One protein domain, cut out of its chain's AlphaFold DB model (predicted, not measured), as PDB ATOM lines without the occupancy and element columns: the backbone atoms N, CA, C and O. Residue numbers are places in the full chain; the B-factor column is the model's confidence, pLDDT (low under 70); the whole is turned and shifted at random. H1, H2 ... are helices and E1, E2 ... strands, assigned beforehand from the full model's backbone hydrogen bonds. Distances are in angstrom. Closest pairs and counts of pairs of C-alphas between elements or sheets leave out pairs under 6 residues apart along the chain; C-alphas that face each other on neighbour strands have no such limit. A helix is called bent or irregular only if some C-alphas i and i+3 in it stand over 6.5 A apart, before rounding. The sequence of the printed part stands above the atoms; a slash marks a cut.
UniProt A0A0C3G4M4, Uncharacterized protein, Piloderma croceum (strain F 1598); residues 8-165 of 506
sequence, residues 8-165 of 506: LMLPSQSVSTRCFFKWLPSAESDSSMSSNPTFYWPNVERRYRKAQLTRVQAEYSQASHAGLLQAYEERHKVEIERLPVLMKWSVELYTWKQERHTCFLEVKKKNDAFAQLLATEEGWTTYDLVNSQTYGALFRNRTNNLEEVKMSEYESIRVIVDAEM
ATOM      1  N   LEU A   8      17.327  -0.355 -43.948       74.06
ATOM      2  CA  LEU A   8      17.463  -0.262 -45.400       74.06
ATOM      3  C   LEU A   8      18.244   1.005 -45.752       74.06
ATOM      4  O   LEU A   8      17.917   2.096 -45.275       74.06
ATOM      5  N   MET A   9      19.275   0.839 -46.581       67.88
ATOM      6  CA  MET A   9      19.952   1.943 -47.261       67.88
ATOM      7  C   MET A   9      19.224   2.211 -48.572       67.88
ATOM      8  O   MET A   9      18.855   1.271 -49.279       67.88
ATOM      9  N   LEU A  10      18.993   3.481 -48.881       69.25
ATOM     10  CA  LEU A  10      18.402   3.887 -50.148       69.25
ATOM     11  C   LEU A  10      19.438   4.691 -50.939       69.25
ATOM     12  O   LEU A  10      19.983   5.640 -50.376       69.25
ATOM     13  N   PRO A  11      19.673   4.372 -52.227       65.44
ATOM     14  CA  PRO A  11      20.582   5.137 -53.072       65.44
ATOM     15  C   PRO A  11      20.188   6.618 -53.081       65.44
ATOM     16  O   PRO A  11      19.007   6.935 -53.259       65.44
ATOM     17  N   SER A  12      21.166   7.516 -52.941       58.38
ATOM     18  CA  SER A  12      20.973   8.977 -52.859       58.38
ATOM     19  C   SER A  12      20.101   9.553 -53.985       58.38
ATOM     20  O   SER A  12      19.296  10.452 -53.750       58.38
ATOM     21  N   GLN A  13      20.176   8.971 -55.185       55.94
ATOM     22  CA  GLN A  13      19.393   9.379 -56.357       55.94
ATOM     23  C   GLN A  13      17.890   9.038 -56.256       55.94
ATOM     24  O   GLN A  13      17.073   9.677 -56.911       55.94
ATOM     25  N   SER A  14      17.491   8.084 -55.406       56.84
ATOM     26  CA  SER A  14      16.083   7.671 -55.232       56.84
ATOM     27  C   SER A  14      15.317   8.472 -54.166       56.84
ATOM     28  O   SER A  14      14.092   8.391 -54.079       56.84
ATOM     29  N   VAL A  15      16.034   9.245 -53.344       57.00
ATOM     30  CA  VAL A  15      15.482   9.942 -52.169       57.00
ATOM     31  C   VAL A  15      14.883  11.304 -52.538       57.00
ATOM     32  O   VAL A  15      13.967  11.776 -51.873       57.00
ATOM     33  N   SER A  16      15.339  11.924 -53.632       54.34
ATOM     34  CA  SER A  16      14.866  13.252 -54.051       54.34
ATOM     35  C   SER A  16      13.468  13.249 -54.681       54.34
ATOM     36  O   SER A  16      12.862  14.310 -54.806       54.34
ATOM     37  N   THR A  17      12.946  12.091 -55.092       58.12
ATOM     38  CA  THR A  17      11.713  12.000 -55.892       58.12
ATOM     39  C   THR A  17      10.450  11.692 -55.091       58.12
ATOM     40  O   THR A  17       9.364  11.735 -55.661       58.12
ATOM     41  N   ARG A  18      10.532  11.403 -53.782       77.12
ATOM     42  CA  ARG A  18       9.342  11.076 -52.971       77.12
ATOM     43  C   ARG A  18       9.216  11.992 -51.758       77.12
ATOM     44  O   ARG A  18      10.152  12.119 -50.971       77.12
ATOM     45  N   CYS A  19       8.049  12.613 -51.581       76.06
ATOM     46  CA  CYS A  19       7.842  13.622 -50.541       76.06
ATOM     47  C   CYS A  19       7.936  13.054 -49.114       76.06
ATOM     48  O   CYS A  19       8.361  13.777 -48.219       76.06
ATOM     49  N   PHE A  20       7.665  11.758 -48.904       78.44
ATOM     50  CA  PHE A  20       7.682  11.143 -47.570       78.44
ATOM     51  C   PHE A  20       9.048  11.062 -46.893       78.44
ATOM     52  O   PHE A  20       9.132  10.924 -45.673       78.44
ATOM     53  N   PHE A  21      10.133  11.236 -47.648       82.69
ATOM     54  CA  PHE A  21      11.464  11.397 -47.064       82.69
ATOM     55  C   PHE A  21      11.662  12.748 -46.361       82.69
ATOM     56  O   PHE A  21      12.677  12.929 -45.688       82.69
ATOM     57  N   LYS A  22      10.731  13.700 -46.513       84.06
ATOM     58  CA  LYS A  22      10.790  15.019 -45.867       84.06
ATOM     59  C   LYS A  22      10.368  14.997 -44.395       84.06
ATOM     60  O   LYS A  22      10.759  15.903 -43.675       84.06
ATOM     61  N   TRP A  23       9.615  13.988 -43.948       85.94
ATOM     62  CA  TRP A  23       9.133  13.888 -42.560       85.94
ATOM     63  C   TRP A  23       9.512  12.590 -41.838       85.94
ATOM     64  O   TRP A  23       9.311  12.480 -40.630       85.94
ATOM     65  N   LEU A  24      10.077  11.603 -42.540       87.69
ATOM     66  CA  LEU A  24      10.542  10.362 -41.923       87.69
ATOM     67  C   LEU A  24      11.921  10.566 -41.261       87.69
ATOM     68  O   LEU A  24      12.876  10.890 -41.970       87.69
ATOM     69  N   PRO A  25      12.080  10.326 -39.942       83.94
ATOM     70  CA  PRO A  25      13.383  10.419 -39.292       83.94
ATOM     71  C   PRO A  25      14.363   9.384 -39.840       83.94
ATOM     72  O   PRO A  25      14.070   8.184 -39.864       83.94
ATOM     73  N   SER A  26      15.539   9.840 -40.263       84.06
ATOM     74  CA  SER A  26      16.639   8.951 -40.627       84.06
ATOM     75  C   SER A  26      17.418   8.547 -39.378       84.06
ATOM     76  O   SER A  26      17.751   9.392 -38.553       84.06
ATOM     77  N   ALA A  27      17.742   7.265 -39.250       73.81
ATOM     78  CA  ALA A  27      18.651   6.775 -38.230       73.81
ATOM     79  C   ALA A  27      20.097   7.128 -38.595       73.81
ATOM     80  O   ALA A  27      20.572   6.807 -39.686       73.81
ATOM     81  N   GLU A  28      20.807   7.727 -37.647       65.56
ATOM     82  CA  GLU A  28      22.260   7.833 -37.685       65.56
ATOM     83  C   GLU A  28      22.837   6.451 -37.352       65.56
ATOM     84  O   GLU A  28      22.440   5.800 -36.383       65.56
ATOM     85  N   SER A  29      23.697   5.926 -38.220       59.62
ATOM     86  CA  SER A  29      24.228   4.573 -38.066       59.62
ATOM     87  C   SER A  29      25.493   4.597 -37.211       59.62
ATOM     88  O   SER A  29      26.509   5.093 -37.677       59.62
ATOM     89  N   ASP A  30      25.484   3.959 -36.043       54.72
ATOM     90  CA  ASP A  30      26.694   3.757 -35.221       54.72
ATOM     91  C   ASP A  30      27.669   2.748 -35.878       54.72
ATOM     92  O   ASP A  30      28.880   2.815 -35.709       54.72
ATOM     93  N   SER A  31      27.162   1.794 -36.674       50.00
ATOM     94  CA  SER A  31      27.933   0.615 -37.109       50.00
ATOM     95  C   SER A  31      28.741   0.774 -38.402       50.00
ATOM     96  O   SER A  31      29.539  -0.105 -38.718       50.00
ATOM     97  N   SER A  32      28.558   1.861 -39.156       45.09
ATOM     98  CA  SER A  32      29.387   2.183 -40.333       45.09
ATOM     99  C   SER A  32      29.937   3.609 -40.322       45.09
ATOM    100  O   SER A  32      30.408   4.087 -41.353       45.09
ATOM    101  N   MET A  33      29.851   4.301 -39.186       47.22
ATOM    102  CA  MET A  33      30.583   5.540 -38.963       47.22
ATOM    103  C   MET A  33      32.035   5.144 -38.714       47.22
ATOM    104  O   MET A  33      32.441   4.811 -37.605       47.22
ATOM    105  N   SER A  34      32.803   5.105 -39.802       49.22
ATOM    106  CA  SER A  34      34.259   5.204 -39.773       49.22
ATOM    107  C   SER A  34      34.695   6.297 -38.795       49.22
ATOM    108  O   SER A  34      33.939   7.230 -38.550       49.22
ATOM    109  N   SER A  35      35.937   6.233 -38.331       54.91
ATOM    110  CA  SER A  35      36.657   7.187 -37.472       54.91
ATOM    111  C   SER A  35      36.641   8.679 -37.886       54.91
ATOM    112  O   SER A  35      37.397   9.463 -37.322       54.91
ATOM    113  N   ASN A  36      35.804   9.088 -38.845       56.91
ATOM    114  CA  ASN A  36      35.594  10.462 -39.274       56.91
ATOM    115  C   ASN A  36      34.326  11.075 -38.638       56.91
ATOM    116  O   ASN A  36      33.215  10.732 -39.046       56.91
ATOM    117  N   PRO A  37      34.474  12.033 -37.704       58.97
ATOM    118  CA  PRO A  37      33.375  12.706 -37.002       58.97
ATOM    119  C   PRO A  37      32.647  13.769 -37.850       58.97
ATOM    120  O   PRO A  37      32.060  14.688 -37.304       58.97
ATOM    121  N   THR A  38      32.699  13.713 -39.183       61.12
ATOM    122  CA  THR A  38      32.156  14.774 -40.062       61.12
ATOM    123  C   THR A  38      30.913  14.362 -40.846       61.12
ATOM    124  O   THR A  38      30.308  15.175 -41.545       61.12
ATOM    125  N   PHE A  39      30.491  13.109 -40.711       71.31
ATOM    126  CA  PHE A  39      29.318  12.571 -41.379       71.31
ATOM    127  C   PHE A  39      28.106  12.690 -40.447       71.31
ATOM    128  O   PHE A  39      27.744  11.741 -39.762       71.31
ATOM    129  N   TYR A  40      27.449  13.853 -40.452       76.62
ATOM    130  CA  TYR A  40      26.160  14.064 -39.779       76.62
ATOM    131  C   TYR A  40      25.079  14.533 -40.741       76.62
ATOM    132  O   TYR A  40      25.376  14.987 -41.848       76.62
ATOM    133  N   TRP A  41      23.810  14.434 -40.332       79.25
ATOM    134  CA  TRP A  41      22.724  15.093 -41.054       79.25
ATOM    135  C   TRP A  41      23.060  16.589 -41.233       79.25
ATOM    136  O   TRP A  41      23.541  17.212 -40.287       79.25
ATOM    137  N   PRO A  42      22.834  17.180 -42.420       79.75
ATOM    138  CA  PRO A  42      22.155  16.617 -43.594       79.75
ATOM    139  C   PRO A  42      23.069  15.859 -44.575       79.75
ATOM    140  O   PRO A  42      22.580  15.338 -45.573       79.75
ATOM    141  N   ASN A  43      24.369  15.779 -44.296       78.56
ATOM    142  CA  ASN A  43      25.418  15.337 -45.220       78.56
ATOM    143  C   ASN A  43      25.643  13.812 -45.245       78.56
ATOM    144  O   ASN A  43      26.561  13.335 -45.911       78.56
ATOM    145  N   VAL A  44      24.825  13.037 -44.528       77.31
ATOM    146  CA  VAL A  44      24.921  11.570 -44.465       77.31
ATOM    147  C   VAL A  44      23.902  10.870 -45.335       77.31
ATOM    148  O   VAL A  44      22.768  11.325 -45.502       77.31
ATOM    149  N   GLU A  45      24.287   9.688 -45.812       79.88
ATOM    150  CA  GLU A  45      23.346   8.756 -46.411       79.88
ATOM    151  C   GLU A  45      22.263   8.382 -45.386       79.88
ATOM    152  O   GLU A  45      22.534   7.848 -44.307       79.88
ATOM    153  N   ARG A  46      21.010   8.701 -45.720       80.19
ATOM    154  CA  ARG A  46      19.871   8.504 -44.823       80.19
ATOM    155  C   ARG A  46      19.544   7.020 -44.720       80.19
ATOM    156  O   ARG A  46      19.230   6.376 -45.720       80.19
ATOM    157  N   ARG A  47      19.542   6.487 -43.499       82.38
ATOM    158  CA  ARG A  47      19.088   5.120 -43.216       82.38
ATOM    159  C   ARG A  47      17.744   5.150 -42.531       82.38
ATOM    160  O   ARG A  47      17.514   5.963 -41.646       82.38
ATOM    161  N   TYR A  48      16.868   4.226 -42.894       85.38
ATOM    162  CA  TYR A  48      15.553   4.121 -42.274       85.38
ATOM    163  C   TYR A  48      15.367   2.723 -41.707       85.38
ATOM    164  O   TYR A  48      15.852   1.733 -42.265       85.38
ATOM    165  N   ARG A  49      14.645   2.623 -40.588       84.56
ATOM    166  CA  ARG A  49      14.210   1.317 -40.085       84.56
ATOM    167  C   ARG A  49      13.293   0.694 -41.131       84.56
ATOM    168  O   ARG A  49      12.303   1.320 -41.510       84.56
ATOM    169  N   LYS A  50      13.587  -0.537 -41.558       87.31
ATOM    170  CA  LYS A  50      12.850  -1.222 -42.631       87.31
ATOM    171  C   LYS A  50      11.340  -1.200 -42.401       87.31
ATOM    172  O   LYS A  50      10.602  -0.771 -43.273       87.31
ATOM    173  N   ALA A  51      10.899  -1.551 -41.194       89.44
ATOM    174  CA  ALA A  51       9.480  -1.560 -40.838       89.44
ATOM    175  C   ALA A  51       8.804  -0.183 -40.987       89.44
ATOM    176  O   ALA A  51       7.685  -0.099 -41.486       89.44
ATOM    177  N   GLN A  52       9.480   0.901 -40.587       88.62
ATOM    178  CA  GLN A  52       8.941   2.259 -40.716       88.62
ATOM    179  C   GLN A  52       8.908   2.703 -42.177       88.62
ATOM    180  O   GLN A  52       7.901   3.244 -42.624       88.62
ATOM    181  N   LEU A  53       9.980   2.428 -42.926       89.06
ATOM    182  CA  LEU A  53      10.059   2.748 -44.345       89.06
ATOM    183  C   LEU A  53       8.982   2.007 -45.144       89.06
ATOM    184  O   LEU A  53       8.260   2.642 -45.902       89.06
ATOM    185  N   THR A  54       8.832   0.695 -44.944       91.00
ATOM    186  CA  THR A  54       7.817  -0.118 -45.630       91.00
ATOM    187  C   THR A  54       6.402   0.362 -45.316       91.00
ATOM    188  O   THR A  54       5.582   0.461 -46.225       91.00
ATOM    189  N   ARG A  55       6.118   0.718 -44.055       93.19
ATOM    190  CA  ARG A  55       4.810   1.260 -43.664       93.19
ATOM    191  C   ARG A  55       4.508   2.576 -44.383       93.19
ATOM    192  O   ARG A  55       3.474   2.687 -45.029       93.19
ATOM    193  N   VAL A  56       5.430   3.536 -44.323       92.19
ATOM    194  CA  VAL A  56       5.248   4.853 -44.957       92.19
ATOM    195  C   VAL A  56       5.187   4.737 -46.483       92.19
ATOM    196  O   VAL A  56       4.424   5.452 -47.124       92.19
ATOM    197  N   GLN A  57       5.938   3.805 -47.078       90.88
ATOM    198  CA  GLN A  57       5.836   3.488 -48.503       90.88
ATOM    199  C   GLN A  57       4.446   2.961 -48.872       90.88
ATOM    200  O   GLN A  57       3.892   3.406 -49.874       90.88
ATOM    201  N   ALA A  58       3.874   2.054 -48.074       93.75
ATOM    202  CA  ALA A  58       2.535   1.521 -48.311       93.75
ATOM    203  C   ALA A  58       1.450   2.605 -48.176       93.75
ATOM    204  O   ALA A  58       0.608   2.732 -49.065       93.75
ATOM    205  N   GLU A  59       1.511   3.425 -47.120       93.56
ATOM    206  CA  GLU A  59       0.594   4.555 -46.892       93.56
ATOM    207  C   GLU A  59       0.659   5.573 -48.042       93.56
ATOM    208  O   GLU A  59      -0.368   5.979 -48.588       93.56
ATOM    209  N   TYR A  60       1.872   5.924 -48.476       92.06
ATOM    210  CA  TYR A  60       2.093   6.823 -49.606       92.06
ATOM    211  C   TYR A  60       1.542   6.254 -50.919       92.06
ATOM    212  O   TYR A  60       0.841   6.950 -51.656       92.06
ATOM    213  N   SER A  61       1.825   4.980 -51.213       91.94
ATOM    214  CA  SER A  61       1.276   4.305 -52.389       91.94
ATOM    215  C   SER A  61      -0.250   4.313 -52.356       91.94
ATOM    216  O   SER A  61      -0.864   4.638 -53.366       91.94
ATOM    217  N   GLN A  62      -0.877   4.023 -51.217       94.19
ATOM    218  CA  GLN A  62      -2.334   4.050 -51.084       94.19
ATOM    219  C   GLN A  62      -2.919   5.445 -51.363       94.19
ATOM    220  O   GLN A  62      -3.855   5.565 -52.152       94.19
ATOM    221  N   ALA A  63      -2.343   6.501 -50.777       92.06
ATOM    222  CA  ALA A  63      -2.781   7.879 -51.010       92.06
ATOM    223  C   ALA A  63      -2.619   8.306 -52.480       92.06
ATOM    224  O   ALA A  63      -3.492   8.982 -53.028       92.06
ATOM    225  N   SER A  64      -1.536   7.866 -53.132       91.12
ATOM    226  CA  SER A  64      -1.281   8.120 -54.552       91.12
ATOM    227  C   SER A  64      -2.323   7.460 -55.459       91.12
ATOM    228  O   SER A  64      -2.821   8.121 -56.364       91.12
ATOM    229  N   HIS A  65      -2.680   6.189 -55.225       92.38
ATOM    230  CA  HIS A  65      -3.698   5.496 -56.032       92.38
ATOM    231  C   HIS A  65      -5.100   6.093 -55.839       92.38
ATOM    232  O   HIS A  65      -5.911   6.057 -56.757       92.38
ATOM    233  N   ALA A  66      -5.376   6.663 -54.663       93.38
ATOM    234  CA  ALA A  66      -6.650   7.306 -54.352       93.38
ATOM    235  C   ALA A  66      -6.759   8.765 -54.839       93.38
ATOM    236  O   ALA A  66      -7.799   9.385 -54.642       93.38
ATOM    237  N   GLY A  67      -5.701   9.349 -55.420       93.31
ATOM    238  CA  GLY A  67      -5.687  10.762 -55.821       93.31
ATOM    239  C   GLY A  67      -5.675  11.758 -54.648       93.31
ATOM    240  O   GLY A  67      -5.981  12.929 -54.839       93.31
ATOM    241  N   LEU A  68      -5.310  11.320 -53.436       94.88
ATOM    242  CA  LEU A  68      -5.353  12.117 -52.195       94.88
ATOM    243  C   LEU A  68      -3.966  12.595 -51.734       94.88
ATOM    244  O   LEU A  68      -3.748  12.848 -50.547       94.88
ATOM    245  N   LEU A  69      -3.007  12.707 -52.656       88.88
ATOM    246  CA  LEU A  69      -1.604  12.963 -52.323       88.88
ATOM    247  C   LEU A  69      -1.399  14.299 -51.593       88.88
ATOM    248  O   LEU A  69      -0.692  14.349 -50.594       88.88
ATOM    249  N   GLN A  70      -2.075  15.359 -52.037       90.00
ATOM    250  CA  GLN A  70      -1.956  16.690 -51.438       90.00
ATOM    251  C   GLN A  70      -2.505  16.733 -50.003       90.00
ATOM    252  O   GLN A  70      -1.881  17.301 -49.113       90.00
ATOM    253  N   ALA A  71      -3.643  16.077 -49.751       89.06
ATOM    254  CA  ALA A  71      -4.207  15.963 -48.407       89.06
ATOM    255  C   ALA A  71      -3.323  15.110 -47.479       89.06
ATOM    256  O   ALA A  71      -3.266  15.353 -46.273       89.06
ATOM    257  N   TYR A  72      -2.627  14.115 -48.037       88.62
ATOM    258  CA  TYR A  72      -1.645  13.308 -47.315       88.62
ATOM    259  C   TYR A  72      -0.376  14.108 -46.970       88.62
ATOM    260  O   TYR A  72       0.125  13.989 -45.856       88.62
ATOM    261  N   GLU A  73       0.107  14.965 -47.874       87.94
ATOM    262  CA  GLU A  73       1.232  15.874 -47.614       87.94
ATOM    263  C   GLU A  73       0.893  16.948 -46.574       87.94
ATOM    264  O   GLU A  73       1.670  17.150 -45.642       87.94
ATOM    265  N   GLU A  74      -0.277  17.589 -46.673       91.00
ATOM    266  CA  GLU A  74      -0.699  18.616 -45.708       91.00
ATOM    267  C   GLU A  74      -0.843  18.028 -44.296       91.00
ATOM    268  O   GLU A  74      -0.480  18.671 -43.312       91.00
ATOM    269  N   ARG A  75      -1.275  16.760 -44.188       90.75
ATOM    270  CA  ARG A  75      -1.346  16.038 -42.908       90.75
ATOM    271  C   ARG A  75       0.020  15.904 -42.228       90.75
ATOM    272  O   ARG A  75       0.057  15.866 -41.005       90.75
ATOM    273  N   HIS A  76       1.104  15.840 -43.003       92.88
ATOM    274  CA  HIS A  76       2.469  15.684 -42.495       92.88
ATOM    275  C   HIS A  76       3.283  16.981 -42.470       92.88
ATOM    276  O   HIS A  76       4.476  16.960 -42.164       92.88
ATOM    277  N   LYS A  77       2.675  18.125 -42.790       92.38
ATOM    278  CA  LYS A  77       3.360  19.421 -42.850       92.38
ATOM    279  C   LYS A  77       4.046  19.787 -41.535       92.38
ATOM    280  O   LYS A  77       5.193  20.229 -41.542       92.38
ATOM    281  N   VAL A  78       3.385  19.513 -40.410       91.38
ATOM    282  CA  VAL A  78       3.937  19.744 -39.069       91.38
ATOM    283  C   VAL A  78       5.197  18.901 -38.845       91.38
ATOM    284  O   VAL A  78       6.194  19.392 -38.318       91.38
ATOM    285  N   GLU A  79       5.198  17.637 -39.264       91.62
ATOM    286  CA  GLU A  79       6.362  16.757 -39.160       91.62
ATOM    287  C   GLU A  79       7.487  17.162 -40.115       91.62
ATOM    288  O   GLU A  79       8.651  17.068 -39.726       91.62
ATOM    289  N   ILE A  80       7.168  17.650 -41.319       89.12
ATOM    290  CA  ILE A  80       8.154  18.208 -42.261       89.12
ATOM    291  C   ILE A  80       8.867  19.411 -41.635       89.12
ATOM    292  O   ILE A  80      10.091  19.491 -41.692       89.12
ATOM    293  N   GLU A  81       8.125  20.332 -41.018       91.56
ATOM    294  CA  GLU A  81       8.686  21.526 -40.371       91.56
ATOM    295  C   GLU A  81       9.475  21.176 -39.098       91.56
ATOM    296  O   GLU A  81      10.523  21.762 -38.818       91.56
ATOM    297  N   ARG A  82       9.017  20.172 -38.341       92.25
ATOM    298  CA  ARG A  82       9.663  19.721 -37.100       92.25
ATOM    299  C   ARG A  82      10.921  18.890 -37.342       92.25
ATOM    300  O   ARG A  82      11.831  18.922 -36.509       92.25
ATOM    301  N   LEU A  83      10.984  18.120 -38.430       89.44
ATOM    302  CA  LEU A  83      12.064  17.158 -38.656       89.44
ATOM    303  C   LEU A  83      13.459  17.814 -38.683       89.44
ATOM    304  O   LEU A  83      14.331  17.293 -37.991       89.44
ATOM    305  N   PRO A  84      13.710  18.940 -39.381       89.94
ATOM    306  CA  PRO A  84      15.009  19.613 -39.352       89.94
ATOM    307  C   PRO A  84      15.456  20.011 -37.942       89.94
ATOM    308  O   PRO A  84      16.619  19.824 -37.592       89.94
ATOM    309  N   VAL A  85      14.531  20.507 -37.110       92.31
ATOM    310  CA  VAL A  85      14.815  20.880 -35.715       92.31
ATOM    311  C   VAL A  85      15.174  19.639 -34.900       92.31
ATOM    312  O   VAL A  85      16.181  19.632 -34.198       92.31
ATOM    313  N   LEU A  86      14.390  18.566 -35.039       90.62
ATOM    314  CA  LEU A  86      14.644  17.297 -34.357       90.62
ATOM    315  C   LEU A  86      15.984  16.676 -34.776       90.62
ATOM    316  O   LEU A  86      16.729  16.196 -33.923       90.62
ATOM    317  N   MET A  87      16.296  16.683 -36.074       87.00
ATOM    318  CA  MET A  87      17.547  16.138 -36.600       87.00
ATOM    319  C   MET A  87      18.746  16.962 -36.136       87.00
ATOM    320  O   MET A  87      19.726  16.377 -35.691       87.00
ATOM    321  N   LYS A  88      18.646  18.296 -36.136       89.62
ATOM    322  CA  LYS A  88      19.677  19.174 -35.566       89.62
ATOM    323  C   LYS A  88      19.967  18.824 -34.101       89.62
ATOM    324  O   LYS A  88      21.117  18.583 -33.752       89.62
ATOM    325  N   TRP A  89      18.928  18.711 -33.271       91.94
ATOM    326  CA  TRP A  89      19.072  18.318 -31.862       91.94
ATOM    327  C   TRP A  89      19.654  16.908 -31.700       91.94
ATOM    328  O   TRP A  89      20.416  16.652 -30.773       91.94
ATOM    329  N   SER A  90      19.300  15.985 -32.597       88.44
ATOM    330  CA  SER A  90      19.821  14.613 -32.577       88.44
ATOM    331  C   SER A  90      21.326  14.584 -32.854       88.44
ATOM    332  O   SER A  90      22.054  13.928 -32.111       88.44
ATOM    333  N   VAL A  91      21.791  15.355 -33.846       86.44
ATOM    334  CA  VAL A  91      23.218  15.521 -34.167       86.44
ATOM    335  C   VAL A  91      23.971  16.152 -32.995       86.44
ATOM    336  O   VAL A  91      25.033  15.660 -32.613       86.44
ATOM    337  N   GLU A  92      23.422  17.208 -32.390       90.12
ATOM    338  CA  GLU A  92      24.016  17.865 -31.216       90.12
ATOM    339  C   GLU A  92      24.138  16.890 -30.031       90.12
ATOM    340  O   GLU A  92      25.211  16.761 -29.438       90.12
ATOM    341  N   LEU A  93      23.081  16.126 -29.730       89.94
ATOM    342  CA  LEU A  93      23.085  15.124 -28.660       89.94
ATOM    343  C   LEU A  93      24.070  13.980 -28.935       89.94
ATOM    344  O   LEU A  93      24.737  13.497 -28.016       89.94
ATOM    345  N   TYR A  94      24.161  13.523 -30.184       86.12
ATOM    346  CA  TYR A  94      25.112  12.491 -30.577       86.12
ATOM    347  C   TYR A  94      26.556  12.987 -30.466       86.12
ATOM    348  O   TYR A  94      27.398  12.281 -29.912       86.12
ATOM    349  N   THR A  95      26.830  14.206 -30.931       86.94
ATOM    350  CA  THR A  95      28.147  14.851 -30.822       86.94
ATOM    351  C   THR A  95      28.560  14.954 -29.358       86.94
ATOM    352  O   THR A  95      29.604  14.424 -28.982       86.94
ATOM    353  N   TRP A  96      27.677  15.473 -28.498       93.44
ATOM    354  CA  TRP A  96      27.896  15.508 -27.051       93.44
ATOM    355  C   TRP A  96      28.162  14.115 -26.462       93.44
ATOM    356  O   TRP A  96      29.068  13.941 -25.650       93.44
ATOM    357  N   LYS A  97      27.406  13.086 -26.873       91.75
ATOM    358  CA  LYS A  97      27.619  11.702 -26.415       91.75
ATOM    359  C   LYS A  97      29.013  11.197 -26.800       91.75
ATOM    360  O   LYS A  97      29.649  10.542 -25.975       91.75
ATOM    361  N   GLN A  98      29.467  11.465 -28.026       88.56
ATOM    362  CA  GLN A  98      30.792  11.062 -28.506       88.56
ATOM    363  C   GLN A  98      31.899  11.796 -27.752       88.56
ATOM    364  O   GLN A  98      32.794  11.148 -27.216       88.56
ATOM    365  N   GLU A  99      31.799  13.117 -27.618       92.06
ATOM    366  CA  GLU A  99      32.734  13.930 -26.832       92.06
ATOM    367  C   GLU A  99      32.816  13.439 -25.382       92.06
ATOM    368  O   GLU A  99      33.901  13.179 -24.860       92.06
ATOM    369  N   ARG A 100      31.659  13.205 -24.750       94.44
ATOM    370  CA  ARG A 100      31.570  12.657 -23.394       94.44
ATOM    371  C   ARG A 100      32.192  11.263 -23.299       94.44
ATOM    372  O   ARG A 100      32.822  10.948 -22.292       94.44
ATOM    373  N   HIS A 101      31.996  10.401 -24.298       94.12
ATOM    374  CA  HIS A 101      32.576   9.057 -24.318       94.12
ATOM    375  C   HIS A 101      34.099   9.094 -24.474       94.12
ATOM    376  O   HIS A 101      34.795   8.402 -23.734       94.12
ATOM    377  N   THR A 102      34.611   9.932 -25.374       93.88
ATOM    378  CA  THR A 102      36.049  10.170 -25.547       93.88
ATOM    379  C   THR A 102      36.666  10.678 -24.249       93.88
ATOM    380  O   THR A 102      37.594  10.057 -23.735       93.88
ATOM    381  N   CYS A 103      36.075  11.713 -23.642       97.00
ATOM    382  CA  CYS A 103      36.515  12.246 -22.353       97.00
ATOM    383  C   CYS A 103      36.485  11.171 -21.249       97.00
ATOM    384  O   CYS A 103      37.441  11.023 -20.494       97.00
ATOM    385  N   PHE A 104      35.433  10.343 -21.198       97.44
ATOM    386  CA  PHE A 104      35.346   9.222 -20.259       97.44
ATOM    387  C   PHE A 104      36.490   8.220 -20.437       97.44
ATOM    388  O   PHE A 104      37.072   7.779 -19.448       97.44
ATOM    389  N   LEU A 105      36.816   7.835 -21.676       97.00
ATOM    390  CA  LEU A 105      37.904   6.894 -21.953       97.00
ATOM    391  C   LEU A 105      39.269   7.478 -21.573       97.00
ATOM    392  O   LEU A 105      40.096   6.763 -21.006       97.00
ATOM    393  N   GLU A 106      39.492   8.762 -21.846       97.94
ATOM    394  CA  GLU A 106      40.713   9.471 -21.457       97.94
ATOM    395  C   GLU A 106      40.866   9.546 -19.937       97.94
ATOM    396  O   GLU A 106      41.901   9.144 -19.404       97.94
ATOM    397  N   VAL A 107      39.827   9.990 -19.225       98.19
ATOM    398  CA  VAL A 107      39.814  10.060 -17.756       98.19
ATOM    399  C   VAL A 107      39.992   8.676 -17.148       98.19
ATOM    400  O   VAL A 107      40.805   8.499 -16.244       98.19
ATOM    401  N   LYS A 108      39.292   7.664 -17.669       98.19
ATOM    402  CA  LYS A 108      39.455   6.281 -17.217       98.19
ATOM    403  C   LYS A 108      40.899   5.816 -17.382       98.19
ATOM    404  O   LYS A 108      41.449   5.255 -16.444       98.19
ATOM    405  N   LYS A 109      41.526   6.074 -18.535       98.25
ATOM    406  CA  LYS A 109      42.929   5.719 -18.786       98.25
ATOM    407  C   LYS A 109      43.868   6.382 -17.774       98.25
ATOM    408  O   LYS A 109      44.788   5.728 -17.290       98.25
ATOM    409  N   LYS A 110      43.638   7.655 -17.444       98.44
ATOM    410  CA  LYS A 110      44.418   8.376 -16.426       98.44
ATOM    411  C   LYS A 110      44.201   7.802 -15.024       98.44
ATOM    412  O   LYS A 110      45.173   7.537 -14.325       98.44
ATOM    413  N   ASN A 111      42.955   7.516 -14.648       98.50
ATOM    414  CA  ASN A 111      42.627   6.890 -13.366       98.50
ATOM    415  C   ASN A 111      43.200   5.469 -13.255       98.50
ATOM    416  O   ASN A 111      43.692   5.092 -12.195       98.50
ATOM    417  N   ASP A 112      43.164   4.682 -14.334       98.38
ATOM    418  CA  ASP A 112      43.781   3.353 -14.401       98.38
ATOM    419  C   ASP A 112      45.302   3.460 -14.188       98.38
ATOM    420  O   ASP A 112      45.863   2.698 -13.402       98.38
ATOM    421  N   ALA A 113      45.966   4.432 -14.826       98.44
ATOM    422  CA  ALA A 113      47.394   4.689 -14.630       98.44
ATOM    423  C   ALA A 113      47.717   5.125 -13.189       98.44
ATOM    424  O   ALA A 113      48.682   4.640 -12.602       98.44
ATOM    425  N   PHE A 114      46.881   5.975 -12.587       98.56
ATOM    426  CA  PHE A 114      47.015   6.372 -11.185       98.56
ATOM    427  C   PHE A 114      46.845   5.179 -10.230       98.56
ATOM    428  O   PHE A 114      47.660   4.977  -9.333       98.56
ATOM    429  N   ALA A 115      45.849   4.317 -10.464       98.44
ATOM    430  CA  ALA A 115      45.659   3.091  -9.689       98.44
ATOM    431  C   ALA A 115      46.839   2.113  -9.840       98.44
ATOM    432  O   ALA A 115      47.195   1.426  -8.885       98.44
ATOM    433  N   GLN A 116      47.445   2.028 -11.029       98.50
ATOM    434  CA  GLN A 116      48.652   1.230 -11.258       98.50
ATOM    435  C   GLN A 116      49.854   1.777 -10.490       98.50
ATOM    436  O   GLN A 116      50.582   0.984  -9.894       98.50
ATOM    437  N   LEU A 117      50.037   3.100 -10.470       98.31
ATOM    438  CA  LEU A 117      51.088   3.757  -9.695       98.31
ATOM    439  C   LEU A 117      50.944   3.428  -8.204       98.31
ATOM    440  O   LEU A 117      51.854   2.836  -7.634       98.31
ATOM    441  N   LEU A 118      49.769   3.694  -7.619       98.44
ATOM    442  CA  LEU A 118      49.490   3.404  -6.207       98.44
ATOM    443  C   LEU A 118      49.681   1.925  -5.866       98.44
ATOM    444  O   LEU A 118      50.317   1.582  -4.873       98.44
ATOM    445  N   ALA A 119      49.149   1.028  -6.701       97.88
ATOM    446  CA  ALA A 119      49.314  -0.403  -6.486       97.88
ATOM    447  C   ALA A 119      50.794  -0.814  -6.530       97.88
ATOM    448  O   ALA A 119      51.210  -1.657  -5.744       97.88
ATOM    449  N   THR A 120      51.594  -0.212  -7.413       97.94
ATOM    450  CA  THR A 120      53.033  -0.493  -7.505       97.94
ATOM    451  C   THR A 120      53.786   0.020  -6.278       97.94
ATOM    452  O   THR A 120      54.608  -0.714  -5.736       97.94
ATOM    453  N   GLU A 121      53.488   1.238  -5.818       97.81
ATOM    454  CA  GLU A 121      54.112   1.844  -4.631       97.81
ATOM    455  C   GLU A 121      53.833   1.042  -3.353       97.81
ATOM    456  O   GLU A 121      54.747   0.791  -2.571       97.81
ATOM    457  N   GLU A 122      52.596   0.578  -3.171       97.00
ATOM    458  CA  GLU A 122      52.170  -0.159  -1.969       97.00
ATOM    459  C   GLU A 122      52.395  -1.682  -2.074       97.00
ATOM    460  O   GLU A 122      52.078  -2.445  -1.158       97.00
ATOM    461  N   GLY A 123      52.925  -2.167  -3.203       96.81
ATOM    462  CA  GLY A 123      53.140  -3.598  -3.439       96.81
ATOM    463  C   GLY A 123      51.844  -4.407  -3.589       96.81
ATOM    464  O   GLY A 123      51.802  -5.606  -3.299       96.81
ATOM    465  N   TRP A 124      50.768  -3.765  -4.030       97.62
ATOM    466  CA  TRP A 124      49.492  -4.396  -4.328       97.62
ATOM    467  C   TRP A 124      49.332  -4.708  -5.811       97.62
ATOM    468  O   TRP A 124      50.083  -4.312  -6.695       97.62
ATOM    469  N   THR A 125      48.264  -5.434  -6.089       97.19
ATOM    470  CA  THR A 125      47.804  -5.730  -7.435       97.19
ATOM    471  C   THR A 125      46.729  -4.708  -7.807       97.19
ATOM    472  O   THR A 125      45.798  -4.477  -7.030       97.19
ATOM    473  N   THR A 126      46.823  -4.093  -8.993       98.06
ATOM    474  CA  THR A 126      45.863  -3.065  -9.445       98.06
ATOM    475  C   THR A 126      44.429  -3.586  -9.430       98.06
ATOM    476  O   THR A 126      43.501  -2.858  -9.079       98.06
ATOM    477  N   TYR A 127      44.247  -4.868  -9.758       97.50
ATOM    478  CA  TYR A 127      42.944  -5.519  -9.714       97.50
ATOM    479  C   TYR A 127      42.317  -5.440  -8.319       97.50
ATOM    480  O   TYR A 127      41.134  -5.139  -8.204       97.50
ATOM    481  N   ASP A 128      43.082  -5.677  -7.257       97.31
ATOM    482  CA  ASP A 128      42.526  -5.677  -5.900       97.31
ATOM    483  C   ASP A 128      42.231  -4.274  -5.409       97.31
ATOM    484  O   ASP A 128      41.191  -4.061  -4.797       97.31
ATOM    485  N   LEU A 129      43.106  -3.322  -5.730       98.06
ATOM    486  CA  LEU A 129      42.908  -1.928  -5.372       98.06
ATOM    487  C   LEU A 129      41.605  -1.397  -5.990       98.06
ATOM    488  O   LEU A 129      40.760  -0.855  -5.280       98.06
ATOM    489  N   VAL A 130      41.373  -1.643  -7.285       98.00
ATOM    490  CA  VAL A 130      40.148  -1.214  -7.993       98.00
ATOM    491  C   VAL A 130      38.896  -1.992  -7.550       98.00
ATOM    492  O   VAL A 130      37.783  -1.463  -7.620       98.00
ATOM    493  N   ASN A 131      39.048  -3.234  -7.077       96.81
ATOM    494  CA  ASN A 131      37.942  -4.038  -6.536       96.81
ATOM    495  C   ASN A 131      37.737  -3.884  -5.022       96.81
ATOM    496  O   ASN A 131      36.784  -4.454  -4.486       96.81
ATOM    497  N   SER A 132      38.577  -3.110  -4.335       98.00
ATOM    498  CA  SER A 132      38.323  -2.716  -2.952       98.00
ATOM    499  C   SER A 132      37.016  -1.925  -2.861       98.00
ATOM    500  O   SER A 132      36.528  -1.343  -3.842       98.00
ATOM    501  N   GLN A 133      36.404  -1.930  -1.683       98.19
ATOM    502  CA  GLN A 133      35.105  -1.302  -1.501       98.19
ATOM    503  C   GLN A 133      35.249   0.217  -1.574       98.19
ATOM    504  O   GLN A 133      34.520   0.863  -2.333       98.19
ATOM    505  N   THR A 134      36.207   0.771  -0.832       98.50
ATOM    506  CA  THR A 134      36.350   2.219  -0.676       98.50
ATOM    507  C   THR A 134      37.048   2.852  -1.880       98.50
ATOM    508  O   THR A 134      36.461   3.723  -2.531       98.50
ATOM    509  N   TYR A 135      38.242   2.384  -2.268       98.56
ATOM    510  CA  TYR A 135      38.929   2.949  -3.438       98.56
ATOM    511  C   TYR A 135      38.190   2.621  -4.736       98.56
ATOM    512  O   TYR A 135      38.039   3.490  -5.592       98.56
ATOM    513  N   GLY A 136      37.640   1.412  -4.879       98.25
ATOM    514  CA  GLY A 136      36.844   1.063  -6.055       98.25
ATOM    515  C   GLY A 136      35.617   1.963  -6.237       98.25
ATOM    516  O   GLY A 136      35.256   2.296  -7.369       98.25
ATOM    517  N   ALA A 137      34.973   2.391  -5.144       98.44
ATOM    518  CA  ALA A 137      33.880   3.360  -5.198       98.44
ATOM    519  C   ALA A 137      34.365   4.756  -5.618       98.44
ATOM    520  O   ALA A 137      33.756   5.340  -6.516       98.44
ATOM    521  N   LEU A 138      35.474   5.245  -5.044       98.50
ATOM    522  CA  LEU A 138      36.108   6.510  -5.443       98.50
ATOM    523  C   LEU A 138      36.467   6.499  -6.937       98.50
ATOM    524  O   LEU A 138      36.050   7.382  -7.683       98.50
ATOM    525  N   PHE A 139      37.159   5.451  -7.385       98.56
ATOM    526  CA  PHE A 139      37.575   5.250  -8.770       98.56
ATOM    527  C   PHE A 139      36.386   5.304  -9.737       98.56
ATOM    528  O   PHE A 139      36.410   6.039 -10.728       98.56
ATOM    529  N   ARG A 140      35.315   4.548  -9.453       98.50
ATOM    530  CA  ARG A 140      34.109   4.529 -10.297       98.50
ATOM    531  C   ARG A 140      33.382   5.871 -10.279       98.50
ATOM    532  O   ARG A 140      32.920   6.302 -11.331       98.50
ATOM    533  N   ASN A 141      33.277   6.520  -9.121       98.44
ATOM    534  CA  ASN A 141      32.615   7.816  -8.986       98.44
ATOM    535  C   ASN A 141      33.329   8.898  -9.809       98.44
ATOM    536  O   ASN A 141      32.701   9.498 -10.679       98.44
ATOM    537  N   ARG A 142      34.646   9.059  -9.623       98.31
ATOM    538  CA  ARG A 142      35.463  10.031 -10.366       98.31
ATOM    539  C   ARG A 142      35.432   9.775 -11.867       98.31
ATOM    540  O   ARG A 142      35.113  10.671 -12.641       98.31
ATOM    541  N   THR A 143      35.607   8.521 -12.280       98.12
ATOM    542  CA  THR A 143      35.548   8.148 -13.702       98.12
ATOM    543  C   THR A 143      34.174   8.445 -14.323       98.12
ATOM    544  O   THR A 143      34.096   8.944 -15.443       98.12
ATOM    545  N   ASN A 144      33.072   8.191 -13.606       97.62
ATOM    546  CA  ASN A 144      31.722   8.488 -14.098       97.62
ATOM    547  C   ASN A 144      31.434   9.994 -14.201       97.62
ATOM    548  O   ASN A 144      30.682  10.397 -15.095       97.62
ATOM    549  N   ASN A 145      32.049  10.790 -13.323       97.88
ATOM    550  CA  ASN A 145      31.981  12.251 -13.310       97.88
ATOM    551  C   ASN A 145      32.995  12.919 -14.253       97.88
ATOM    552  O   ASN A 145      33.015  14.140 -14.330       97.88
ATOM    553  N   LEU A 146      33.781  12.137 -15.009       97.94
ATOM    554  CA  LEU A 146      34.835  12.632 -15.905       97.94
ATOM    555  C   LEU A 146      35.943  13.401 -15.163       97.94
ATOM    556  O   LEU A 146      36.541  14.329 -15.700       97.94
ATOM    557  N   GLU A 147      36.233  12.993 -13.930       98.50
ATOM    558  CA  GLU A 147      37.261  13.585 -13.081       98.50
ATOM    559  C   GLU A 147      38.413  12.606 -12.829       98.50
ATOM    560  O   GLU A 147      38.226  11.388 -12.703       98.50
ATOM    561  N   GLU A 148      39.622  13.156 -12.729       98.62
ATOM    562  CA  GLU A 148      40.812  12.408 -12.331       98.62
ATOM    563  C   GLU A 148      40.840  12.222 -10.808       98.62
ATOM    564  O   GLU A 148      40.557  13.156 -10.054       98.62
ATOM    565  N   VAL A 149      41.189  11.022 -10.345       98.50
ATOM    566  CA  VAL A 149      41.418  10.750  -8.920       98.50
ATOM    567  C   VAL A 149      42.686  11.481  -8.483       98.50
ATOM    568  O   VAL A 149      43.739  11.334  -9.101       98.50
ATOM    569  N   LYS A 150      42.600  12.260  -7.402       98.38
ATOM    570  CA  LYS A 150      43.740  13.023  -6.870       98.38
ATOM    571  C   LYS A 150      44.389  12.313  -5.688       98.38
ATOM    572  O   LYS A 150      43.708  11.645  -4.909       98.38
ATOM    573  N   MET A 151      45.688  12.547  -5.486       98.25
ATOM    574  CA  MET A 151      46.431  11.970  -4.356       98.25
ATOM    575  C   MET A 151      45.827  12.353  -3.000       98.25
ATOM    576  O   MET A 151      45.619  11.483  -2.166       98.25
ATOM    577  N   SER A 152      45.419  13.610  -2.813       98.19
ATOM    578  CA  SER A 152      44.781  14.073  -1.572       98.19
ATOM    579  C   SER A 152      43.484  13.323  -1.233       98.19
ATOM    580  O   SER A 152      43.142  13.134  -0.069       98.19
ATOM    581  N   GLU A 153      42.736  12.888  -2.253       98.19
ATOM    582  CA  GLU A 153      41.501  12.119  -2.065       98.19
ATOM    583  C   GLU A 153      41.825  10.699  -1.613       98.19
ATOM    584  O   GLU A 153      41.192  10.197  -0.686       98.19
ATOM    585  N   TYR A 154      42.847  10.087  -2.219       98.12
ATOM    586  CA  TYR A 154      43.372   8.796  -1.792       98.12
ATOM    587  C   TYR A 154      43.925   8.854  -0.365       98.12
ATOM    588  O   TYR A 154      43.551   8.024   0.458       98.12
ATOM    589  N   GLU A 155      44.738   9.860  -0.034       98.31
ATOM    590  CA  GLU A 155      45.311  10.048   1.304       98.31
ATOM    591  C   GLU A 155      44.227  10.084   2.388       98.31
ATOM    592  O   GLU A 155      44.384   9.453   3.434       98.31
ATOM    593  N   SER A 156      43.086  10.728   2.113       98.25
ATOM    594  CA  SER A 156      41.957  10.787   3.051       98.25
ATOM    595  C   SER A 156      41.321   9.422   3.359       98.25
ATOM    596  O   SER A 156      40.752   9.237   4.435       98.25
ATOM    597  N   ILE A 157      41.435   8.453   2.441       98.44
ATOM    598  CA  ILE A 157      40.867   7.101   2.574       98.44
ATOM    599  C   ILE A 157      41.925   6.004   2.747       98.44
ATOM    600  O   ILE A 157      41.553   4.845   2.939       98.44
ATOM    601  N   ARG A 158      43.222   6.339   2.703       98.19
ATOM    602  CA  ARG A 158      44.341   5.382   2.656       98.19
ATOM    603  C   ARG A 158      44.265   4.342   3.767       98.19
ATOM    604  O   ARG A 158      44.267   3.154   3.484       98.19
ATOM    605  N   VAL A 159      44.055   4.778   5.009       98.25
ATOM    606  CA  VAL A 159      43.960   3.887   6.182       98.25
ATOM    607  C   VAL A 159      42.835   2.849   6.039       98.25
ATOM    608  O   VAL A 159      42.982   1.698   6.453       98.25
ATOM    609  N   ILE A 160      41.702   3.235   5.444       98.44
ATOM    610  CA  ILE A 160      40.570   2.326   5.212       98.44
ATOM    611  C   ILE A 160      40.922   1.340   4.095       98.44
ATOM    612  O   ILE A 160      40.683   0.139   4.234       98.44
ATOM    613  N   VAL A 161      41.523   1.839   3.011       98.31
ATOM    614  CA  VAL A 161      41.972   1.020   1.880       98.31
ATOM    615  C   VAL A 161      43.011  -0.005   2.338       98.31
ATOM    616  O   VAL A 161      42.835  -1.182   2.048       98.31
ATOM    617  N   ASP A 162      44.004   0.373   3.143       98.06
ATOM    618  CA  ASP A 162      45.019  -0.539   3.697       98.06
ATOM    619  C   ASP A 162      44.386  -1.710   4.468       98.06
ATOM    620  O   ASP A 162      44.745  -2.885   4.295       98.06
ATOM    621  N   ALA A 163      43.385  -1.408   5.302       98.19
ATOM    622  CA  ALA A 163      42.651  -2.414   6.062       98.19
ATOM    623  C   ALA A 163      41.825  -3.345   5.151       98.19
ATOM    624  O   ALA A 163      41.745  -4.554   5.399       98.19
ATOM    625  N   GLU A 164      41.212  -2.816   4.089       98.25
ATOM    626  CA  GLU A 164      40.511  -3.611   3.075       98.25
ATOM    627  C   GLU A 164      41.475  -4.502   2.282       98.25
ATOM    628  O   GLU A 164      41.209  -5.694   2.097       98.25
ATOM    629  N   MET A 165      42.622  -3.960   1.873       98.00
ATOM    630  CA  MET A 165      43.648  -4.671   1.115       98.00
ATOM    631  C   MET A 165      44.220  -5.841   1.910       98.00
ATOM    632  O   MET A 165      44.320  -6.951   1.380       98.00
TER     633      MET A 165
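This is residues 8 to 165 of the 506 residues of an uncharacterized protein of Piloderma croceum (strain F 1598) (UniProt A0A0C3G4M4). A single long helix, H5, makes a shaft with a head at each end. At its far end, H6, H7 and H8 form a small helical head that folds back beside the last part of H5; at its near end, H3 and H4 turn back into H5 with short H2 between H3 and the first part of H5, a looser head from which residues 23 to 46 loop out and back. The printed part has 158 residues, with eight named helices and one named strand in the order H1, H2, E1, H3, H4, H5, H6, H7, H8, and its class is mostly helix. It is extended, with a radius of gyration of the C-alphas of 25.8 A, and the C-alphas span 80 by 26 by 23 A, a rod.

The printed part begins at Leu 8, C-alpha (17.463, -0.262, -45.400). H1 is residues 12 to 15 and H2 residues 19 to 22, four residues each. After residues 23 to 46, which hold no named element, comes the strand E1, residues 47 to 49. H3 is residues 50 to 65, 22.3 A from first to last C-alpha, and H4 is residues 69 to 75, 9.9 A. H5 is residues 77 to 121, 65.9 A, from C-alpha 77 at (3.360, 19.421, -42.850) to C-alpha 121 at (54.112, 1.844, -4.631). It has a kink of 30 degrees near residue 84 and is only just irregular, with C-alphas 81 and 84 6.7 A apart. H6 is residues 126 to 131, 8.5 A, and H7 is residues 133 to 144, 16.3 A. H8 is residues 151 to 165, 17.7 A, ending with C-alpha 165 at (43.648, -4.671, 1.115); it is irregular, with C-alphas 156 and 159 7.8 A apart.

Residues 8 to 9 pair antiparallel with residues 47 to 48 of E1, while E1 pairs with no named strand. H1 touches no helix; it is close to H2 but not clearly touching, the closest C-alphas being those of Val 15 and Phe 21, 6.7 A apart. H2 and H3 only just touch, with 3 pairs of C-alphas within 8 A, the closest those of Phe 20 and Val 56 at 7.2 A. H2 is close to H5 but not clearly touching, with the C-alphas of Lys 22 and Ile 80 closest at 5.5 A. H3 touches H4 with residues 60 to 63 alone, closest at the C-alphas of Ala 63 and Leu 69, 5.4 A, at a steep tilt of 55 degrees, opposite ways. H4 and H5 meet only through their link, and H3 and H5 are apart. H5 touches H6 with residues 115 to 120 alone, closest at the C-alphas of Ala 119 and Thr 126, 5.3 A, at a steep tilt of 59 degrees, opposite ways. H5 touches H7 with residues 104 to 111 alone, closest at the C-alphas of Lys 108 and Thr 143, 5.6 A, at a steep tilt of 38 degrees, opposite ways. H6 and H7 touch only at the corner, at 86 degrees, about perpendicular, with the C-alphas of Val 130 and Gly 136 closest at 4.5 A. H7 and H8 form a helical hairpin, closest at the C-alphas of Thr 134 and Val 161, 6.3 A, at a tilt of 38 degrees, only just steep. H6 and H8 only just touch, with 3 pairs of C-alphas within 8 A, the closest those of Leu 129 and Met 165 at 7.1 A, while H5 and H8 are apart. In H3, H4, H6 and H7 every O i to N i+4 pair is within hydrogen-bond range, against 39 of 41 in H5 and 8 of 11 in H8; H1 and H2 are too short for such a pair.

The two C-alphas farthest apart, those of Gly 67 and Gly 123, are 80.1 A apart. The printed part has no cut, and its one long link is H2 to E1, with 24 residues. The mean pLDDT of the printed part is 88.0, and it is under 70 at residues 9 to 17 and 28 to 38.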